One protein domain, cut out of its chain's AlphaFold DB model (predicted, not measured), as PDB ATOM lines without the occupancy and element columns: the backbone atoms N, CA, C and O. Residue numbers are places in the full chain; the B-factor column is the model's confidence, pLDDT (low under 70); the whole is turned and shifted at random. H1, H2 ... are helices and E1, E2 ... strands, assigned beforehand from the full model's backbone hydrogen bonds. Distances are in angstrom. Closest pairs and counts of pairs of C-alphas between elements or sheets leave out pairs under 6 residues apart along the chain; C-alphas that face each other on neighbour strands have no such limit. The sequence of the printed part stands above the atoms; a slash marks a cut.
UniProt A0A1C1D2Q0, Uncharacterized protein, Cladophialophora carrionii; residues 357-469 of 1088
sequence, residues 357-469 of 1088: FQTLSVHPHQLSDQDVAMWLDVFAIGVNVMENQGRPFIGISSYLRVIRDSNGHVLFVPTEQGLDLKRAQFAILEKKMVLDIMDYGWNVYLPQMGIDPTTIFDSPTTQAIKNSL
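This is residues 357 to 469 of the 1088 residues of an uncharacterized protein of Cladophialophora carrionii (UniProt A0A1C1D2Q0). A small hairpin of strands, E2 and E3, sits in one angle between two long helices, H1 and H3, which cross nearly at a right angle. H3 makes the longest axis; H2 is at its hairpin end, and past its other end a tail with H4 and H5 folds back, residues 458 to 465 sticking out. The printed 113 residues run E1 H1 E2 E3 H2 H3 H4 H5, mostly helix, with E2 and E3 antiparallel. The whole is compact, radius of gyration of the C-alphas 15.0 A, spanning 42 by 31 by 28 A.

Find C-alpha 400 at (51.304, 39.285, 115.493), where E2, residues 400 to 404, begins; E3 is residues 410 to 414. H3 runs 36.7 A from C-alpha 423 at (49.348, 30.304, 107.131) to residue 448, with a kink of 32 degrees near residue 441. H1, residues 371 to 388, is 26.0 A long. Look for E1 at 360 to 362, H2 at 416 to 420, H4 at 454 to 457 and H5 at 460 to 468.

In the hairpin, N 401 and O 413 are 2.9 A apart, within hydrogen-bond range. Leu 400 of E2 and Leu 429 of H3 have C-alphas 7.5 A apart, their closest. H1 and H3 touch about perpendicular, at 85 degrees, closest at the C-alphas of Gly 382 and Gly 441, 3.6 A. E1 pairs with no named strand; its Leu 360 has its C-alpha 6.7 A from that of Ala 427. H2 is close but not clearly touching H3. H3 and H4 are near each other; H5 is apart from H3. Every O i to N i+4 pair is within range in H1 and H5, 18 of 22 in H3, and 0 of 1 in H2, with 2 of 2 O i to N i+3; H4 is too short for such a pair.

The C-alphas farthest apart, of Asp 420 and Gly 450, are 44.5 A apart. The printed part has no cut; H1 to E2 is a long link. Residues 455 to 469 have pLDDT under 70.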
ATOM      1  N   PHE A 357      46.481  29.972 120.777       97.24
ATOM      2  CA  PHE A 357      47.077  29.981 119.436       97.24
ATOM      3  C   PHE A 357      46.035  29.927 118.311       97.24
ATOM      4  O   PHE A 357      44.985  29.291 118.448       97.24
ATOM      5  N   GLN A 358      46.350  30.539 117.171       95.68
ATOM      6  CA  GLN A 358      45.470  30.609 116.005       95.68
ATOM      7  C   GLN A 358      45.835  29.604 114.895       95.68
ATOM      8  O   GLN A 358      44.972  29.248 114.089       95.68
ATOM      9  N   THR A 359      47.066  29.083 114.871       96.85
ATOM     10  CA  THR A 359      47.491  27.987 113.975       96.85
ATOM     11  C   THR A 359      47.911  26.730 114.732       96.85
ATOM     12  O   THR A 359      47.510  25.628 114.348       96.85
ATOM     13  N   LEU A 360      48.670  26.876 115.823       96.12
ATOM     14  CA  LEU A 360      49.201  25.739 116.574       96.12
ATOM     15  C   LEU A 360      48.109  24.995 117.356       96.12
ATOM     16  O   LEU A 360      47.146  25.579 117.852       96.12
ATOM     17  N   SER A 361      48.276  23.682 117.498       93.60
ATOM     18  CA  SER A 361      47.426  22.786 118.294       93.60
ATOM     19  C   SER A 361      48.275  21.709 118.982       93.60
ATOM     20  O   SER A 361      49.421  21.496 118.588       93.60
ATOM     21  N   VAL A 362      47.710  20.992 119.961       91.93
ATOM     22  CA  VAL A 362      48.398  19.884 120.655       91.93
ATOM     23  C   VAL A 362      48.877  18.809 119.669       91.93
ATOM     24  O   VAL A 362      48.064  18.273 118.912       91.93
ATOM     25  N   HIS A 363      50.157  18.439 119.715       88.35
ATOM     26  CA  HIS A 363      50.732  17.289 119.013       88.35
ATOM     27  C   HIS A 363      51.748  16.548 119.912       88.35
ATOM     28  O   HIS A 363      52.615  17.210 120.476       88.35
ATOM     29  N   PRO A 364      51.688  15.204 120.036       84.42
ATOM     30  CA  PRO A 364      50.712  14.297 119.434       84.42
ATOM     31  C   PRO A 364      49.315  14.480 120.044       84.42
ATOM     32  O   PRO A 364      49.160  14.825 121.212       84.42
ATOM     33  N   HIS A 365      48.266  14.214 119.261       79.48
ATOM     34  CA  HIS A 365      46.864  14.470 119.644       79.48
ATOM     35  C   HIS A 365      46.321  13.578 120.785       79.48
ATOM     36  O   HIS A 365      45.132  13.627 121.087       79.48
ATOM     37  N   GLN A 366      47.171  12.736 121.376       80.20
ATOM     38  CA  GLN A 366      46.860  11.814 122.472       80.20
ATOM     39  C   GLN A 366      47.427  12.279 123.826       80.20
ATOM     40  O   GLN A 366      47.153  11.641 124.840       80.20
ATOM     41  N   LEU A 367      48.211  13.366 123.847       86.57
ATOM     42  CA  LEU A 367      48.751  13.961 125.072       86.57
ATOM     43  C   LEU A 367      47.612  14.355 126.029       86.57
ATOM     44  O   LEU A 367      46.562  14.823 125.579       86.57
ATOM     45  N   SER A 368      47.784  14.153 127.339       89.08
ATOM     46  CA  SER A 368      46.659  14.298 128.264       89.08
ATOM     47  C   SER A 368      46.292  15.761 128.512       89.08
ATOM     48  O   SER A 368      47.129  16.665 128.502       89.08
ATOM     49  N   ASP A 369      45.021  15.992 128.848       89.18
ATOM     50  CA  ASP A 369      44.520  17.305 129.268       89.18
ATOM     51  C   ASP A 369      45.256  17.846 130.519       89.18
ATOM     52  O   ASP A 369      45.132  19.032 130.838       89.18
ATOM     53  N   GLN A 370      45.998  17.006 131.255       90.65
ATOM     54  CA  GLN A 370      46.849  17.430 132.369       90.65
ATOM     55  C   GLN A 370      48.217  17.928 131.891       90.65
ATOM     56  O   GLN A 370      48.611  19.027 132.270       90.65
ATOM     57  N   ASP A 371      48.899  17.195 131.012       91.39
ATOM     58  CA  ASP A 371      50.214  17.605 130.495       91.39
ATOM     59  C   ASP A 371      50.077  18.898 129.678       91.39
ATOM     60  O   ASP A 371      50.841  19.847 129.855       91.39
ATOM     61  N   VAL A 372      49.023  18.993 128.857       92.42
ATOM     62  CA  VAL A 372      48.664  20.218 128.121       92.42
ATOM     63  C   VAL A 372      48.405  21.393 129.074       92.42
ATOM     64  O   VAL A 372      48.736  22.525 128.728       92.42
ATOM     65  N   ALA A 373      47.870  21.152 130.280       92.85
ATOM     66  CA  ALA A 373      47.725  22.210 131.283       92.85
ATOM     67  C   ALA A 373      49.094  22.707 131.758       92.85
ATOM     68  O   ALA A 373      49.338  23.904 131.736       92.85
ATOM     69  N   MET A 374      50.009  21.793 132.087       93.38
ATOM     70  CA  MET A 374      51.346  22.130 132.587       93.38
ATOM     71  C   MET A 374      52.165  22.930 131.557       93.38
ATOM     72  O   MET A 374      52.800  23.924 131.912       93.38
ATOM     73  N   TRP A 375      52.088  22.573 130.268       94.72
ATOM     74  CA  TRP A 375      52.689  23.363 129.181       94.72
ATOM     75  C   TRP A 375      52.063  24.765 129.053       94.72
ATOM     76  O   TRP A 375      52.787  25.750 128.878       94.72
ATOM     77  N   LEU A 376      50.735  24.882 129.176       95.34
ATOM     78  CA  LEU A 376      50.029  26.169 129.138       95.34
ATOM     79  C   LEU A 376      50.264  27.029 130.396       95.34
ATOM     80  O   LEU A 376      50.283  28.254 130.283       95.34
ATOM     81  N   ASP A 377      50.496  26.425 131.563       94.30
ATOM     82  CA  ASP A 377      50.800  27.124 132.816       94.30
ATOM     83  C   ASP A 377      52.193  27.773 132.768       94.30
ATOM     84  O   ASP A 377      52.326  28.964 133.058       94.30
ATOM     85  N   VAL A 378      53.226  27.047 132.315       95.35
ATOM     86  CA  VAL A 378      54.570  27.622 132.092       95.35
ATOM     87  C   VAL A 378      54.513  28.739 131.049       95.35
ATOM     88  O   VAL A 378      55.080  29.815 131.256       95.35
ATOM     89  N   PHE A 379      53.777  28.527 129.956       96.31
ATOM     90  CA  PHE A 379      53.532  29.560 128.953       96.31
ATOM     91  C   PHE A 379      52.860  30.810 129.565       96.31
ATOM     92  O   PHE A 379      53.326  31.932 129.355       96.31
ATOM     93  N   ALA A 380      51.814  30.643 130.380       94.48
ATOM     94  CA  ALA A 380      51.106  31.749 131.026       94.48
ATOM     95  C   ALA A 380      51.983  32.507 132.040       94.48
ATOM     96  O   ALA A 380      51.892  33.735 132.126       94.48
ATOM     97  N   ILE A 381      52.871  31.811 132.763       95.44
ATOM     98  CA  ILE A 381      53.911  32.430 133.600       95.44
ATOM     99  C   ILE A 381      54.831  33.308 132.739       95.44
ATOM    100  O   ILE A 381      55.085  34.455 133.107       95.44
ATOM    101  N   GLY A 382      55.262  32.826 131.570       95.86
ATOM    102  CA  GLY A 382      56.069  33.599 130.622       95.86
ATOM    103  C   GLY A 382      55.389  34.893 130.161       95.86
ATOM    104  O   GLY A 382      56.007  35.960 130.185       95.86
ATOM    105  N   VAL A 383      54.093  34.839 129.830       95.13
ATOM    106  CA  VAL A 383      53.316  36.042 129.467       95.13
ATOM    107  C   VAL A 383      53.234  37.020 130.639       95.13
ATOM    108  O   VAL A 383      53.535  38.199 130.458       95.13
ATOM    109  N   ASN A 384      52.935  36.535 131.854       94.47
ATOM    110  CA  ASN A 384      52.930  37.373 133.059       94.47
ATOM    111  C   ASN A 384      54.288  38.082 133.258       94.47
ATOM    112  O   ASN A 384      54.329  39.239 133.671       94.47
ATOM    113  N   VAL A 385      55.413  37.415 132.975       94.56
ATOM    114  CA  VAL A 385      56.759  38.012 133.069       94.56
ATOM    115  C   VAL A 385      56.957  39.117 132.029       94.56
ATOM    116  O   VAL A 385      57.451  40.191 132.376       94.56
ATOM    117  N   MET A 386      56.544  38.903 130.777       93.70
ATOM    118  CA  MET A 386      56.670  39.911 129.714       93.70
ATOM    119  C   MET A 386      55.766  41.136 129.938       93.70
ATOM    120  O   MET A 386      56.184  42.256 129.643       93.70
ATOM    121  N   GLU A 387      54.572  40.948 130.508       92.15
ATOM    122  CA  GLU A 387      53.678  42.039 130.926       92.15
ATOM    123  C   GLU A 387      54.274  42.842 132.091       92.15
ATOM    124  O   GLU A 387      54.341  44.072 132.032       92.15
ATOM    125  N   ASN A 388      54.790  42.165 133.125       92.11
ATOM    126  CA  ASN A 388      55.414  42.815 134.286       92.11
ATOM    127  C   ASN A 388      56.719  43.565 133.950       92.11
ATOM    128  O   ASN A 388      57.125  44.447 134.704       92.11
ATOM    129  N   GLN A 389      57.360  43.273 132.812       91.39
ATOM    130  CA  GLN A 389      58.478  44.067 132.281       91.39
ATOM    131  C   GLN A 389      58.041  45.434 131.712       91.39
ATOM    132  O   GLN A 389      58.895  46.205 131.278       91.39
ATOM    133  N   GLY A 390      56.739  45.754 131.691       82.34
ATOM    134  CA  GLY A 390      56.229  47.048 131.224       82.34
ATOM    135  C   GLY A 390      56.386  47.262 129.717       82.34
ATOM    136  O   GLY A 390      56.479  48.403 129.261       82.34
ATOM    137  N   ARG A 391      56.452  46.178 128.934       84.32
ATOM    138  CA  ARG A 391      56.593  46.247 127.475       84.32
ATOM    139  C   ARG A 391      55.338  46.895 126.864       84.32
ATOM    140  O   ARG A 391      54.239  46.419 127.135       84.32
ATOM    141  N   PRO A 392      55.462  47.926 126.004       83.10
ATOM    142  CA  PRO A 392      54.306  48.581 125.381       83.10
ATOM    143  C   PRO A 392      53.618  47.711 124.315       83.10
ATOM    144  O   PRO A 392      52.535  48.045 123.845       83.10
ATOM    145  N   PHE A 393      54.263  46.616 123.909       88.68
ATOM    146  CA  PHE A 393      53.782  45.653 122.930       88.68
ATOM    147  C   PHE A 393      54.397  44.280 123.239       88.68
ATOM    148  O   PHE A 393      55.572  44.193 123.603       88.68
ATOM    149  N   ILE A 394      53.606  43.219 123.081       91.89
ATOM    150  CA  ILE A 394      54.033  41.820 123.196       91.89
ATOM    151  C   ILE A 394      53.565  41.113 121.920       91.89
ATOM    152  O   ILE A 394      52.415  41.271 121.513       91.89
ATOM    153  N   GLY A 395      54.464  40.373 121.272       91.62
ATOM    154  CA  GLY A 395      54.259  39.794 119.944       91.62
ATOM    155  C   GLY A 395      55.388  40.169 118.982       91.62
ATOM    156  O   GLY A 395      56.433  40.662 119.409       91.62
ATOM    157  N   ILE A 396      55.157  39.980 117.682       91.61
ATOM    158  CA  ILE A 396      56.086  40.349 116.605       91.61
ATOM    159  C   ILE A 396      55.499  41.551 115.863       91.61
ATOM    160  O   ILE A 396      54.372  41.503 115.362       91.61
ATOM    161  N   SER A 397      56.248  42.657 115.847       82.34
ATOM    162  CA  SER A 397      55.772  43.960 115.369       82.34
ATOM    163  C   SER A 397      55.208  43.887 113.953       82.34
ATOM    164  O   SER A 397      55.709  43.141 113.118       82.34
ATOM    165  N   SER A 398      54.171  44.683 113.703       89.43
ATOM    166  CA  SER A 398      53.396  44.733 112.456       89.43
ATOM    167  C   SER A 398      52.571  43.495 112.098       89.43
ATOM    168  O   SER A 398      51.626  43.682 111.351       89.43
ATOM    169  N   TYR A 399      52.845  42.292 112.629       95.52
ATOM    170  CA  TYR A 399      52.181  41.052 112.183       95.52
ATOM    171  C   TYR A 399      51.350  40.340 113.258       95.52
ATOM    172  O   TYR A 399      50.201  39.977 112.999       95.52
ATOM    173  N   LEU A 400      51.884  40.160 114.467       96.17
ATOM    174  CA  LEU A 400      51.304  39.285 115.493       96.17
ATOM    175  C   LEU A 400      51.302  39.989 116.848       96.17
ATOM    176  O   LEU A 400      52.357  40.381 117.338       96.17
ATOM    177  N   ARG A 401      50.131  40.131 117.478       95.32
ATOM    178  CA  ARG A 401      49.984  40.718 118.818       95.32
ATOM    179  C   ARG A 401      49.562  39.636 119.810       95.32
ATOM    180  O   ARG A 401      48.646  38.871 119.532       95.32
ATOM    181  N   VAL A 402      50.188  39.607 120.980       96.12
ATOM    182  CA  VAL A 402      49.729  38.813 122.125       96.12
ATOM    183  C   VAL A 402      48.958  39.738 123.064       96.12
ATOM    184  O   VAL A 402      49.487  40.762 123.497       96.12
ATOM    185  N   ILE A 403      47.700  39.401 123.350       94.18
ATOM    186  CA  ILE A 403      46.809  40.158 124.248       94.18
ATOM    187  C   ILE A 403      46.146  39.226 125.266       94.18
ATOM    188  O   ILE A 403      46.358  38.012 125.243       94.18
ATOM    189  N   ARG A 404      45.295  39.786 126.133       93.94
ATOM    190  CA  ARG A 404      44.327  39.022 126.926       93.94
ATOM    191  C   ARG A 404      42.901  39.348 126.508       93.94
ATOM    192  O   ARG A 404      42.599  40.502 126.219       93.94
ATOM    193  N   ASP A 405      42.038  38.336 126.515       91.32
ATOM    194  CA  ASP A 405      40.597  38.511 126.337       91.32
ATOM    195  C   ASP A 405      39.935  39.154 127.573       91.32
ATOM    196  O   ASP A 405      40.547  39.314 128.633       91.32
ATOM    197  N   SER A 406      38.649  39.491 127.455       91.47
ATOM    198  CA  SER A 406      37.844  40.111 128.520       91.47
ATOM    199  C   SER A 406      37.674  39.257 129.792       91.47
ATOM    200  O   SER A 406      37.161  39.747 130.799       91.47
ATOM    201  N   ASN A 407      38.115  37.994 129.778       90.87
ATOM    202  CA  ASN A 407      38.133  37.083 130.925       90.87
ATOM    203  C   ASN A 407      39.568  36.843 131.457       90.87
ATOM    204  O   ASN A 407      39.724  36.225 132.510       90.87
ATOM    205  N   GLY A 408      40.601  37.358 130.777       91.49
ATOM    206  CA  GLY A 408      42.013  37.279 131.160       91.49
ATOM    207  C   GLY A 408      42.832  36.185 130.460       91.49
ATOM    208  O   GLY A 408      44.028  36.065 130.751       91.49
ATOM    209  N   HIS A 409      42.240  35.399 129.551       92.76
ATOM    210  CA  HIS A 409      42.972  34.359 128.816       92.76
ATOM    211  C   HIS A 409      43.864  34.979 127.743       92.76
ATOM    212  O   HIS A 409      43.456  35.932 127.083       92.76
ATOM    213  N   VAL A 410      45.048  34.413 127.525       95.12
ATOM    214  CA  VAL A 410      45.962  34.877 126.472       95.12
ATOM    215  C   VAL A 410      45.391  34.563 125.082       95.12
ATOM    216  O   VAL A 410      44.758  33.523 124.883       95.12
ATOM    217  N   LEU A 411      45.627  35.464 124.129       95.32
ATOM    218  CA  LEU A 411      45.278  35.344 122.714       95.32
ATOM    219  C   LEU A 411      46.451  35.773 121.831       95.32
ATOM    220  O   LEU A 411      47.036  36.833 122.059       95.32
ATOM    221  N   PHE A 412      46.730  34.994 120.788       96.95
ATOM    222  CA  PHE A 412      47.561  35.385 119.651       96.95
ATOM    223  C   PHE A 412      46.633  35.911 118.562       96.95
ATOM    224  O   PHE A 412      45.832  35.168 117.995       96.95
ATOM    225  N   VAL A 413      46.721  37.210 118.296       95.68
ATOM    226  CA  VAL A 413      45.845  37.913 117.361       95.68
ATOM    227  C   VAL A 413      46.669  38.345 116.147       95.68
ATOM    228  O   VAL A 413      47.654  39.081 116.314       95.68
ATOM    229  N   PRO A 414      46.313  37.906 114.924       96.17
ATOM    230  CA  PRO A 414      46.867  38.498 113.717       96.17
ATOM    231  C   PRO A 414      46.446  39.966 113.640       96.17
ATOM    232  O   PRO A 414      45.288  40.314 113.838       96.17
ATOM    233  N   THR A 415      47.399  40.835 113.342       96.47
ATOM    234  CA  THR A 415      47.094  42.192 112.859       96.47
ATOM    235  C   THR A 415      46.594  42.131 111.412       96.47
ATOM    236  O   THR A 415      46.754  41.100 110.763       96.47
ATOM    237  N   GLU A 416      46.118  43.244 110.849       95.62
ATOM    238  CA  GLU A 416      45.765  43.313 109.420       95.62
ATOM    239  C   GLU A 416      46.874  42.812 108.479       95.62
ATOM    240  O   GLU A 416      46.603  42.009 107.593       95.62
ATOM    241  N   GLN A 417      48.142  43.177 108.703       95.26
ATOM    242  CA  GLN A 417      49.244  42.658 107.873       95.26
ATOM    243  C   GLN A 417      49.543  41.180 108.179       95.26
ATOM    244  O   GLN A 417      49.955  40.431 107.298       95.26
ATOM    245  N   GLY A 418      49.299  40.732 109.416       96.12
ATOM    246  CA  GLY A 418      49.370  39.321 109.806       96.12
ATOM    247  C   GLY A 418      48.264  38.447 109.208       96.12
ATOM    248  O   GLY A 418      48.472  37.247 109.046       96.12
ATOM    249  N   LEU A 419      47.113  39.027 108.850       96.95
ATOM    250  CA  LEU A 419      46.042  38.326 108.141       96.95
ATOM    251  C   LEU A 419      46.431  37.994 106.698       96.95
ATOM    252  O   LEU A 419      46.030  36.944 106.193       96.95
ATOM    253  N   ASP A 420      47.231  38.846 106.059       95.58
ATOM    254  CA  ASP A 420      47.652  38.679 104.665       95.58
ATOM    255  C   ASP A 420      48.911  37.805 104.498       95.58
ATOM    256  O   ASP A 420      49.185  37.328 103.394       95.58
ATOM    257  N   LEU A 421      49.618  37.488 105.592       96.33
ATOM    258  CA  LEU A 421      50.640  36.434 105.607       96.33
ATOM    259  C   LEU A 421      50.045  35.061 105.262       96.33
ATOM    260  O   LEU A 421      48.903  34.739 105.614       96.33
ATOM    261  N   LYS A 422      50.855  34.203 104.628       96.91
ATOM    262  CA  LYS A 422      50.520  32.784 104.425       96.91
ATOM    263  C   LYS A 422      50.377  32.081 105.776       96.91
ATOM    264  O   LYS A 422      51.095  32.413 106.721       96.91
ATOM    265  N   ARG A 423      49.516  31.058 105.873       96.73
ATOM    266  CA  ARG A 423      49.348  30.304 107.131       96.73
ATOM    267  C   ARG A 423      50.679  29.748 107.641       96.73
ATOM    268  O   ARG A 423      50.965  29.892 108.824       96.73
ATOM    269  N   ALA A 424      51.496  29.170 106.759       96.03
ATOM    270  CA  ALA A 424      52.809  28.632 107.119       96.03
ATOM    271  C   ALA A 424      53.726  29.695 107.758       96.03
ATOM    272  O   ALA A 424      54.323  29.448 108.802       96.03
ATOM    273  N   GLN A 425      53.771  30.904 107.186       96.07
ATOM    274  CA  GLN A 425      54.551  32.026 107.719       96.07
ATOM    275  C   GLN A 425      54.032  32.454 109.099       96.07
ATOM    276  O   GLN A 425      54.812  32.600 110.039       96.07
ATOM    277  N   PHE A 426      52.712  32.597 109.254       97.24
ATOM    278  CA  PHE A 426      52.111  32.951 110.541       97.24
ATOM    279  C   PHE A 426      52.354  31.875 111.614       97.24
ATOM    280  O   PHE A 426      52.635  32.215 112.761       97.24
ATOM    281  N   ALA A 427      52.328  30.591 111.246       96.51
ATOM    282  CA  ALA A 427      52.636  29.483 112.149       96.51
ATOM    283  C   ALA A 427      54.100  29.493 112.626       96.51
ATOM    284  O   ALA A 427      54.362  29.213 113.795       96.51
ATOM    285  N   ILE A 428      55.050  29.884 111.766       95.40
ATOM    286  CA  ILE A 428      56.458  30.088 112.148       95.40
ATOM    287  C   ILE A 428      56.588  31.261 113.135       95.40
ATOM    288  O   ILE A 428      57.253  31.122 114.165       95.40
ATOM    289  N   LEU A 429      55.915  32.390 112.876       95.78
ATOM    290  CA  LEU A 429      55.885  33.540 113.794       95.78
ATOM    291  C   LEU A 429      55.273  33.173 115.158       95.78
ATOM    292  O   LEU A 429      55.816  33.545 116.199       95.78
ATOM    293  N   GLU A 430      54.178  32.411 115.160       96.12
ATOM    294  CA  GLU A 430      53.509  31.924 116.369       96.12
ATOM    295  C   GLU A 430      54.410  30.953 117.154       96.12
ATOM    296  O   GLU A 430      54.638  31.171 118.344       96.12
ATOM    297  N   LYS A 431      55.017  29.955 116.494       94.99
ATOM    298  CA  LYS A 431      55.958  28.993 117.107       94.99
ATOM    299  C   LYS A 431      57.183  29.688 117.712       94.99
ATOM    300  O   LYS A 431      57.562  29.375 118.840       94.99
ATOM    301  N   LYS A 432      57.771  30.665 117.011       93.61
ATOM    302  CA  LYS A 432      58.904  31.462 117.515       93.61
ATOM    303  C   LYS A 432      58.519  32.266 118.759       93.61
ATOM    304  O   LYS A 432      59.212  32.190 119.772       93.61
ATOM    305  N   MET A 433      57.383  32.964 118.717       94.64
ATOM    306  CA  MET A 433      56.886  33.751 119.850       94.64
ATOM    307  C   MET A 433      56.525  32.868 121.061       94.64
ATOM    308  O   MET A 433      56.766  33.264 122.200       94.64
ATOM    309  N   VAL A 434      55.997  31.659 120.839       95.44
ATOM    310  CA  VAL A 434      55.764  30.666 121.903       95.44
ATOM    311  C   VAL A 434      57.066  30.272 122.593       95.44
ATOM    312  O   VAL A 434      57.113  30.285 123.820       95.44
ATOM    313  N   LEU A 435      58.125  29.971 121.837       94.49
ATOM    314  CA  LEU A 435      59.428  29.606 122.403       94.49
ATOM    315  C   LEU A 435      60.064  30.762 123.189       94.49
ATOM    316  O   LEU A 435      60.528  30.540 124.306       94.49
ATOM    317  N   ASP A 436      60.013  31.994 122.670       92.59
ATOM    318  CA  ASP A 436      60.461  33.190 123.403       92.59
ATOM    319  C   ASP A 436      59.683  33.378 124.724       92.59
ATOM    320  O   ASP A 436      60.285  33.682 125.753       92.59
ATOM    321  N   ILE A 437      58.361  33.159 124.735       95.22
ATOM    322  CA  ILE A 437      57.542  33.223 125.959       95.22
ATOM    323  C   ILE A 437      57.899  32.088 126.931       95.22
ATOM    324  O   ILE A 437      58.013  32.325 128.136       95.22
ATOM    325  N   MET A 438      58.097  30.863 126.435       94.85
ATOM    326  CA  MET A 438      58.453  29.715 127.271       94.85
ATOM    327  C   MET A 438      59.844  29.849 127.902       94.85
ATOM    328  O   MET A 438      59.989  29.481 129.066       94.85
ATOM    329  N   ASP A 439      60.823  30.455 127.215       93.23
ATOM    330  CA  ASP A 439      62.120  30.835 127.805       93.23
ATOM    331  C   ASP A 439      61.901  31.694 129.080       93.23
ATOM    332  O   ASP A 439      62.485  31.402 130.126       93.23
ATOM    333  N   TYR A 440      61.011  32.702 129.063       94.23
ATOM    334  CA  TYR A 440      60.674  33.479 130.276       94.23
ATOM    335  C   TYR A 440      59.889  32.668 131.320       94.23
ATOM    336  O   TYR A 440      60.092  32.860 132.520       94.23
ATOM    337  N   GLY A 441      58.994  31.778 130.880       95.60
ATOM    338  CA  GLY A 441      58.175  30.938 131.756       95.60
ATOM    339  C   GLY A 441      59.009  29.977 132.599       95.60
ATOM    340  O   GLY A 441      58.912  29.974 133.829       95.60
ATOM    341  N   TRP A 442      59.892  29.214 131.953       94.55
ATOM    342  CA  TRP A 442      60.786  28.260 132.612       94.55
ATOM    343  C   TRP A 442      61.755  28.931 133.592       94.55
ATOM    344  O   TRP A 442      61.966  28.408 134.685       94.55
ATOM    345  N   ASN A 443      62.273  30.119 133.262       92.85
ATOM    346  CA  ASN A 443      63.141  30.899 134.156       92.85
ATOM    347  C   ASN A 443      62.461  31.327 135.474       92.85
ATOM    348  O   ASN A 443      63.153  31.676 136.430       92.85
ATOM    349  N   VAL A 444      61.126  31.279 135.558       93.16
ATOM    350  CA  VAL A 444      60.365  31.514 136.798       93.16
ATOM    351  C   VAL A 444      59.819  30.214 137.399       93.16
ATOM    352  O   VAL A 444      59.757  30.098 138.622       93.16
ATOM    353  N   TYR A 445      59.469  29.225 136.573       93.04
ATOM    354  CA  TYR A 445      58.954  27.927 137.018       93.04
ATOM    355  C   TYR A 445      60.029  27.050 137.686       93.04
ATOM    356  O   TYR A 445      59.790  26.492 138.755       93.04
ATOM    357  N   LEU A 446      61.235  26.959 137.110       92.10
ATOM    358  CA  LEU A 446      62.306  26.099 137.633       92.10
ATOM    359  C   LEU A 446      62.741  26.499 139.062       92.10
ATOM    360  O   LEU A 446      62.735  25.620 139.928       92.10
ATOM    361  N   PRO A 447      62.972  27.793 139.392       90.68
ATOM    362  CA  PRO A 447      63.239  28.207 140.772       90.68
ATOM    363  C   PRO A 447      62.113  27.882 141.764       90.68
ATOM    364  O   PRO A 447      62.393  27.609 142.929       90.68
ATOM    365  N   GLN A 448      60.845  27.881 141.330       89.22
ATOM    366  CA  GLN A 448      59.707  27.505 142.186       89.22
ATOM    367  C   GLN A 448      59.690  26.002 142.502       89.22
ATOM    368  O   GLN A 448      59.236  25.611 143.575       89.22
ATOM    369  N   MET A 449      60.251  25.181 141.612       86.07
ATOM    370  CA  MET A 449      60.493  23.748 141.817       86.07
ATOM    371  C   MET A 449      61.825  23.455 142.539       86.07
ATOM    372  O   MET A 449      62.167  22.292 142.741       86.07
ATOM    373  N   GLY A 450      62.587  24.485 142.935       86.06
ATOM    374  CA  GLY A 450      63.896  24.341 143.586       86.06
ATOM    375  C   GLY A 450      65.055  24.005 142.637       86.06
ATOM    376  O   GLY A 450      66.110  23.580 143.103       86.06
ATOM    377  N   ILE A 451      64.869  24.185 141.326       84.72
ATOM    378  CA  ILE A 451      65.856  23.896 140.279       84.72
ATOM    379  C   ILE A 451      66.480  25.212 139.795       84.72
ATOM    380  O   ILE A 451      65.769  26.162 139.469       84.72
ATOM    381  N   ASP A 452      67.811  25.274 139.719       79.02
ATOM    382  CA  ASP A 452      68.513  26.431 139.153       79.02
ATOM    383  C   ASP A 452      68.449  26.389 137.610       79.02
ATOM    384  O   ASP A 452      68.998  25.454 137.013       79.02
ATOM    385  N   PRO A 453      67.807  27.367 136.937       70.95
ATOM    386  CA  PRO A 453      67.627  27.348 135.486       70.95
ATOM    387  C   PRO A 453      68.948  27.390 134.703       70.95
ATOM    388  O   PRO A 453      69.001  26.868 133.588       70.95
ATOM    389  N   THR A 454      70.028  27.945 135.272       70.69
ATOM    390  CA  THR A 454      71.344  27.991 134.603       70.69
ATOM    391  C   THR A 454      71.859  26.590 134.269       70.69
ATOM    392  O   THR A 454      72.406  26.366 133.193       70.69
ATOM    393  N   THR A 455      71.572  25.605 135.130       65.10
ATOM    394  CA  THR A 455      72.031  24.215 134.971       65.10
ATOM    395  C   THR A 455      71.430  23.482 133.768       65.10
ATOM    396  O   THR A 455      71.965  22.447 133.373       65.10
ATOM    397  N   ILE A 456      70.349  24.002 133.170       63.13
ATOM    398  CA  ILE A 456      69.642  23.356 132.053       63.13
ATOM    399  C   ILE A 456      69.757  24.163 130.751       63.13
ATOM    400  O   ILE A 456      69.915  23.579 129.674       63.13
ATOM    401  N   PHE A 457      69.729  25.498 130.815       61.04
ATOM    402  CA  PHE A 457      69.817  26.327 129.606       61.04
ATOM    403  C   PHE A 457      71.213  26.360 128.968       61.04
ATOM    404  O   PHE A 457      71.302  26.499 127.748       61.04
ATOM    405  N   ASP A 458      72.273  26.128 129.747       55.15
ATOM    406  CA  ASP A 458      73.652  26.014 129.242       55.15
ATOM    407  C   ASP A 458      74.002  24.598 128.726       55.15
ATOM    408  O   ASP A 458      75.129  24.347 128.296       55.15
ATOM    409  N   SER A 459      73.047  23.657 128.728       50.74
ATOM    410  CA  SER A 459      73.250  22.313 128.170       50.74
ATOM    411  C   SER A 459      73.424  22.353 126.641       50.74
ATOM    412  O   SER A 459      72.633  23.013 125.953       50.74
ATOM    413  N   PRO A 460      74.377  21.592 126.061       47.08
ATOM    414  CA  PRO A 460      74.539  21.510 124.611       47.08
ATOM    415  C   PRO A 460      73.295  20.945 123.909       47.08
ATOM    416  O   PRO A 460      73.064  21.293 122.757       47.08
ATOM    417  N   THR A 461      72.452  20.154 124.584       48.32
ATOM    418  CA  THR A 461      71.153  19.707 124.044       48.32
ATOM    419  C   THR A 461      70.205  20.888 123.821       48.32
ATOM    420  O   THR A 461      69.575  20.998 122.771       48.32
ATOM    421  N   THR A 462      70.143  21.815 124.780       51.04
ATOM    422  CA  THR A 462      69.277  23.000 124.721       51.04
ATOM    423  C   THR A 462      69.749  23.988 123.648       51.04
ATOM    424  O   THR A 462      68.929  24.648 123.012       51.04
ATOM    425  N   GLN A 463      71.060  24.054 123.389       49.15
ATOM    426  CA  GLN A 463      71.616  24.796 122.253       49.15
ATOM    427  C   GLN A 463      71.370  24.069 120.921       49.15
ATOM    428  O   GLN A 463      70.920  24.694 119.967       49.15
ATOM    429  N   ALA A 464      71.567  22.748 120.864       41.03
ATOM    430  CA  ALA A 464      71.314  21.944 119.670       41.03
ATOM    431  C   ALA A 464      69.859  22.050 119.193       41.03
ATOM    432  O   ALA A 464      69.637  22.180 118.000       41.03
ATOM    433  N   ILE A 465      68.878  22.091 120.102       47.43
ATOM    434  CA  ILE A 465      67.452  22.247 119.756       47.43
ATOM    435  C   ILE A 465      67.108  23.688 119.339       47.43
ATOM    436  O   ILE A 465      66.225  23.898 118.508       47.43
ATOM    437  N   LYS A 466      67.829  24.696 119.850       49.12
ATOM    438  CA  LYS A 466      67.720  26.083 119.358       49.12
ATOM    439  C   LYS A 466      68.366  26.264 117.976       49.12
ATOM    440  O   LYS A 466      67.926  27.142 117.238       49.12
ATOM    441  N   ASN A 467      69.324  25.409 117.611       42.96
ATOM    442  CA  ASN A 467      69.972  25.397 116.297       42.96
ATOM    443  C   ASN A 467      69.222  24.528 115.271       42.96
ATOM    444  O   ASN A 467      68.991  24.985 114.159       42.96
ATOM    445  N   SER A 468      68.766  23.322 115.630       38.12
ATOM    446  CA  SER A 468      68.054  22.421 114.708       38.12
ATOM    447  C   SER A 468      66.720  23.007 114.242       38.12
ATOM    448  O   SER A 468      66.249  22.693 113.153       38.12
ATOM    449  N   LEU A 469      66.139  23.936 115.009       41.69
ATOM    450  CA  LEU A 469      64.983  24.725 114.584       41.69
ATOM    451  C   LEU A 469      65.257  25.658 113.383       41.69
ATOM    452  O   LEU A 469      64.308  26.266 112.894       41.69
TER     453      LEU A 469